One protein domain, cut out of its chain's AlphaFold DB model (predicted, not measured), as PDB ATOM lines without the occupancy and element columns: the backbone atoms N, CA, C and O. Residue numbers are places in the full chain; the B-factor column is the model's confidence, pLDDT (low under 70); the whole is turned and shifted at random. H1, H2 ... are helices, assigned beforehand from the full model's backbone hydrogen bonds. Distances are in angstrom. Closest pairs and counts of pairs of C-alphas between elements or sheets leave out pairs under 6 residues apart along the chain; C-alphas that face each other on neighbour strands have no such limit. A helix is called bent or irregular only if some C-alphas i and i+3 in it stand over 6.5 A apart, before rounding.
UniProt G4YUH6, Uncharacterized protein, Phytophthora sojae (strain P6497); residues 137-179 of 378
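This is residues 137 to 179 of the 378 residues of an uncharacterized protein of Phytophthora sojae (strain P6497) (UniProt G4YUH6). Going along the printed part from its first residue, you meet a helical hairpin: helix H1 runs one way, a short loop turns the chain, and helix H2 comes back side by side with it at a slant. After H2 the last stretch turns round, and residues 176 to 179 fold back along H2. The printed part has 43 residues with two named helices, H1 then H2, and no named strand; its class is all helix. It is compact, with a radius of gyration of the C-alphas of 10.1 A, yet elongated in outline, with spans of 31 by 18 by 13 A.

Look first at H1, residues 137 to 151, and then at H2, residues 158 to 170, which touches it with 12 pairs of C-alphas within 8 A. Their closest C-alphas are those of Leu 146 and Val 161, 6.0 A apart. The two run opposite ways as a helical hairpin, and their lines stand at a steep tilt of 37 degrees, only just past shallow. Their centres are 9.8 A apart. In H1 and H2 every O i to N i+4 pair is within hydrogen-bond range.

Find C-alpha 137 at (137.397, 69.158, 112.330); from there H1 runs 20.5 A to C-alpha 151 at (128.962, 84.046, 101.068). H2 begins at C-alpha 158 and runs 15.8 A to C-alpha 170 at (130.666, 77.795, 120.104). H2 is neither bent nor irregular, but only just: C-alphas 167 and 170 are 6.3 A apart.

The two C-alphas farthest apart, those of Gly 154 and Glu 174, are 31.0 A apart. The printed part has no cut, and the link from H1 to H2, 6 residues, is short. Look for low confidence at residues 154 to 155, which are under 70; the mean pLDDT of the printed part is 92.4.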
ATOM      1  N   GLU A 137     137.931  69.636 113.612       93.50
ATOM      2  CA  GLU A 137     137.397  69.158 112.330       93.50
ATOM      3  C   GLU A 137     135.891  69.448 112.228       93.50
ATOM      4  O   GLU A 137     135.429  69.959 111.211       93.50
ATOM      5  N   SER A 138     135.163  69.254 113.336       94.44
ATOM      6  CA  SER A 138     133.751  69.639 113.468       94.44
ATOM      7  C   SER A 138     133.534  71.132 113.191       94.44
ATOM      8  O   SER A 138     132.723  71.494 112.343       94.44
ATOM      9  N   ASP A 139     134.333  71.997 113.831       94.81
ATOM     10  CA  ASP A 139     134.258  73.451 113.631       94.81
ATOM     11  C   ASP A 139     134.566  73.837 112.184       94.81
ATOM     12  O   ASP A 139     133.938  74.729 111.623       94.81
ATOM     13  N   THR A 140     135.539  73.162 111.570       94.81
ATOM     14  CA  THR A 140     135.945  73.420 110.186       94.81
ATOM     15  C   THR A 140     134.808  73.086 109.229       94.81
ATOM     16  O   THR A 140     134.512  73.886 108.348       94.81
ATOM     17  N   MET A 141     134.139  71.946 109.417       96.31
ATOM     18  CA  MET A 141     133.000  71.552 108.586       96.31
ATOM     19  C   MET A 141     131.801  72.480 108.781       96.31
ATOM     20  O   MET A 141     131.228  72.927 107.791       96.31
ATOM     21  N   ALA A 142     131.470  72.825 110.027       96.06
ATOM     22  CA  ALA A 142     130.402  73.770 110.338       96.06
ATOM     23  C   ALA A 142     130.645  75.141 109.687       96.06
ATOM     24  O   ALA A 142     129.775  75.678 109.004       96.06
ATOM     25  N   LEU A 143     131.860  75.676 109.831       96.06
ATOM     26  CA  LEU A 143     132.247  76.943 109.217       96.06
ATOM     27  C   LEU A 143     132.202  76.873 107.691       96.06
ATOM     28  O   LEU A 143     131.722  77.818 107.081       96.06
ATOM     29  N   LEU A 144     132.642  75.775 107.066       95.56
ATOM     30  CA  LEU A 144     132.533  75.606 105.613       95.56
ATOM     31  C   LEU A 144     131.075  75.610 105.140       95.56
ATOM     32  O   LEU A 144     130.785  76.236 104.125       95.56
ATOM     33  N   THR A 145     130.158  74.975 105.875       96.12
ATOM     34  CA  THR A 145     128.721  75.004 105.557       96.12
ATOM     35  C   THR A 145     128.144  76.418 105.664       96.12
ATOM     36  O   THR A 145     127.470  76.866 104.742       96.12
ATOM     37  N   LEU A 146     128.462  77.152 106.735       96.00
ATOM     38  CA  LEU A 146     127.997  78.532 106.920       96.00
ATOM     39  C   LEU A 146     128.590  79.497 105.879       96.00
ATOM     40  O   LEU A 146     127.896  80.386 105.390       96.00
ATOM     41  N   ILE A 147     129.869  79.324 105.532       94.62
ATOM     42  CA  ILE A 147     130.569  80.090 104.490       94.62
ATOM     43  C   ILE A 147     129.898  79.861 103.132       94.62
ATOM     44  O   ILE A 147     129.621  80.835 102.438       94.62
ATOM     45  N   ASP A 148     129.611  78.608 102.770       93.50
ATOM     46  CA  ASP A 148     128.945  78.265 101.508       93.50
ATOM     47  C   ASP A 148     127.517  78.828 101.441       93.50
ATOM     48  O   ASP A 148     127.108  79.367 100.418       93.50
ATOM     49  N   GLU A 149     126.769  78.793 102.546       93.88
ATOM     50  CA  GLU A 149     125.398  79.310 102.598       93.88
ATOM     51  C   GLU A 149     125.327  80.846 102.527       93.88
ATOM     52  O   GLU A 149     124.499  81.403 101.797       93.88
ATOM     53  N   ILE A 150     126.185  81.536 103.283       92.44
ATOM     54  CA  ILE A 150     126.131  82.995 103.433       92.44
ATOM     55  C   ILE A 150     126.874  83.697 102.296       92.44
ATOM     56  O   ILE A 150     126.329  84.601 101.664       92.44
ATOM     57  N   LEU A 151     128.113  83.295 102.000       86.50
ATOM     58  CA  LEU A 151     128.962  84.046 101.068       86.50
ATOM     59  C   LEU A 151     128.608  83.788  99.602       86.50
ATOM     60  O   LEU A 151     128.825  84.666  98.768       86.50
ATOM     61  N   SER A 152     127.959  82.661  99.284       82.25
ATOM     62  CA  SER A 152     127.391  82.426  97.945       82.25
ATOM     63  C   SER A 152     126.320  83.449  97.556       82.25
ATOM     64  O   SER A 152     125.993  83.583  96.378       82.25
ATOM     65  N   ARG A 153     125.787  84.214  98.519       82.56
ATOM     66  CA  ARG A 153     124.831  85.304  98.271       82.56
ATOM     67  C   ARG A 153     125.491  86.623  97.857       82.56
ATOM     68  O   ARG A 153     124.787  87.591  97.591       82.56
ATOM     69  N   GLY A 154     126.821  86.658  97.745       67.75
ATOM     70  CA  GLY A 154     127.565  87.756  97.121       67.75
ATOM     71  C   GLY A 154     127.912  88.926  98.043       67.75
ATOM     72  O   GLY A 154     128.557  89.873  97.598       67.75
ATOM     73  N   ALA A 155     127.547  88.866  99.321       69.94
ATOM     74  CA  ALA A 155     127.947  89.854 100.313       69.94
ATOM     75  C   ALA A 155     129.040  89.263 101.217       69.94
ATOM     76  O   ALA A 155     128.940  88.122 101.659       69.94
ATOM     77  N   ASN A 156     130.106  90.029 101.482       80.31
ATOM     78  CA  ASN A 156     131.229  89.662 102.359       80.31
ATOM     79  C   ASN A 156     130.812  89.621 103.851       80.31
ATOM     80  O   ASN A 156     131.449  90.242 104.705       80.31
ATOM     81  N   GLU A 157     129.739  88.901 104.174       93.31
ATOM     82  CA  GLU A 157     129.050  88.859 105.469       93.31
ATOM     83  C   GLU A 157     129.752  87.952 106.487       93.31
ATOM     84  O   GLU A 157     129.164  87.100 107.152       93.31
ATOM     85  N   TRP A 158     131.053  88.144 106.650       94.56
ATOM     86  CA  TRP A 158     131.835  87.398 107.629       94.56
ATOM     87  C   TRP A 158     131.371  87.607 109.070       94.56
ATOM     88  O   TRP A 158     131.512  86.702 109.889       94.56
ATOM     89  N   ASP A 159     130.817  88.778 109.383       95.44
ATOM     90  CA  ASP A 159     130.239  89.043 110.700       95.44
ATOM     91  C   ASP A 159     129.009  88.167 110.954       95.44
ATOM     92  O   ASP A 159     128.842  87.667 112.066       95.44
ATOM     93  N   ARG A 160     128.231  87.860 109.906       95.44
ATOM     94  CA  ARG A 160     127.090  86.948 109.994       95.44
ATOM     95  C   ARG A 160     127.522  85.497 110.173       95.44
ATOM     96  O   ARG A 160     126.963  84.797 111.013       95.44
ATOM     97  N   VAL A 161     128.552  85.060 109.441       96.44
ATOM     98  CA  VAL A 161     129.165  83.727 109.624       96.44
ATOM     99  C   VAL A 161     129.674  83.568 111.059       96.44
ATOM    100  O   VAL A 161     129.461  82.529 111.680       96.44
ATOM    101  N   ARG A 162     130.316  84.608 111.609       96.75
ATOM    102  CA  ARG A 162     130.793  84.634 112.996       96.75
ATOM    103  C   ARG A 162     129.645  84.521 113.998       96.75
ATOM    104  O   ARG A 162     129.754  83.726 114.924       96.75
ATOM    105  N   GLU A 163     128.599  85.330 113.845       97.00
ATOM    106  CA  GLU A 163     127.425  85.310 114.728       97.00
ATOM    107  C   GLU A 163     126.788  83.923 114.767       97.00
ATOM    108  O   GLU A 163     126.679  83.346 115.845       97.00
ATOM    109  N   LEU A 164     126.483  83.344 113.599       96.69
ATOM    110  CA  LEU A 164     125.877  82.013 113.522       96.69
ATOM    111  C   LEU A 164     126.790  80.925 114.082       96.69
ATOM    112  O   LEU A 164     126.317  80.038 114.783       96.69
ATOM    113  N   TYR A 165     128.096  80.981 113.814       97.38
ATOM    114  CA  TYR A 165     129.025  80.006 114.379       97.38
ATOM    115  C   TYR A 165     129.095  80.105 115.908       97.38
ATOM    116  O   TYR A 165     129.078  79.080 116.593       97.38
ATOM    117  N   ASN A 166     129.170  81.321 116.455       96.56
ATOM    118  CA  ASN A 166     129.247  81.511 117.898       96.56
ATOM    119  C   ASN A 166     127.956  81.033 118.585       96.56
ATOM    120  O   ASN A 166     128.043  80.272 119.543       96.56
ATOM    121  N   GLU A 167     126.794  81.393 118.039       96.44
ATOM    122  CA  GLU A 167     125.475  81.024 118.570       96.44
ATOM    123  C   GLU A 167     125.192  79.515 118.447       96.44
ATOM    124  O   GLU A 167     124.739  78.874 119.391       96.44
ATOM    125  N   GLN A 168     125.479  78.909 117.291       96.06
ATOM    126  CA  GLN A 168     125.068  77.527 117.012       96.06
ATOM    127  C   GLN A 168     126.089  76.472 117.438       96.06
ATOM    128  O   GLN A 168     125.707  75.340 117.731       96.06
ATOM    129  N   HIS A 169     127.381  76.808 117.441       94.88
ATOM    130  CA  HIS A 169     128.454  75.837 117.672       94.88
ATOM    131  C   HIS A 169     129.318  76.187 118.879       94.88
ATOM    132  O   HIS A 169     129.588  75.308 119.697       94.88
ATOM    133  N   ALA A 170     129.760  77.442 119.014       93.69
ATOM    134  CA  ALA A 170     130.666  77.795 120.104       93.69
ATOM    135  C   ALA A 170     129.967  77.737 121.468       93.69
ATOM    136  O   ALA A 170     130.501  77.126 122.388       93.69
ATOM    137  N   GLU A 171     128.762  78.295 121.586       92.56
ATOM    138  CA  GLU A 171     127.991  78.277 122.835       92.56
ATOM    139  C   GLU A 171     127.506  76.870 123.201       92.56
ATOM    140  O   GLU A 171     127.605  76.466 124.358       92.56
ATOM    141  N   VAL A 172     127.047  76.087 122.219       92.31
ATOM    142  CA  VAL A 172     126.519  74.728 122.444       92.31
ATOM    143  C   VAL A 172     127.603  73.753 122.905       92.31
ATOM    144  O   VAL A 172     127.329  72.846 123.690       92.31
ATOM    145  N   GLU A 173     128.830  73.918 122.412       93.06
ATOM    146  CA  GLU A 173     129.952  73.022 122.706       93.06
ATOM    147  C   GLU A 173     130.954  73.629 123.705       93.06
ATOM    148  O   GLU A 173     132.064  73.112 123.843       93.06
ATOM    149  N   GLU A 174     130.569  74.723 124.380       92.38
ATOM    150  CA  GLU A 174     131.373  75.467 125.365       92.38
ATOM    151  C   GLU A 174     132.779  75.833 124.848       92.38
ATOM    152  O   GLU A 174     133.786  75.802 125.562       92.38
ATOM    153  N   ARG A 175     132.875  76.168 123.558       89.38
ATOM    154  CA  ARG A 175     134.127  76.564 122.909       89.38
ATOM    155  C   ARG A 175     134.348  78.067 122.988       89.38
ATOM    156  O   ARG A 175     133.425  78.865 123.097       89.38
ATOM    157  N   ALA A 176     135.614  78.459 122.847       90.12
ATOM    158  CA  ALA A 176     135.981  79.862 122.716       90.12
ATOM    159  C   ALA A 176     135.331  80.483 121.468       90.12
ATOM    160  O   ALA A 176     135.471  79.959 120.356       90.12
ATOM    161  N   THR A 177     134.675  81.627 121.657       94.00
ATOM    162  CA  THR A 177     134.097  82.418 120.569       94.00
ATOM    163  C   THR A 177     135.181  82.875 119.596       94.00
ATOM    164  O   THR A 177     136.348  83.080 119.952       94.00
ATOM    165  N   ARG A 178     134.817  83.004 118.319       94.44
ATOM    166  CA  ARG A 178     135.752  83.391 117.255       94.44
ATOM    167  C   ARG A 178     135.521  84.830 116.828       94.44
ATOM    168  O   ARG A 178     134.397  85.325 116.814       94.44
ATOM    169  N   THR A 179     136.612  85.499 116.462       95.56
ATOM    170  CA  THR A 179     136.579  86.848 115.890       95.56
ATOM    171  C   THR A 179     136.514  86.776 114.369       95.56
ATOM    172  O   THR A 179     137.036  85.837 113.760       95.56
TER     173      THR A 179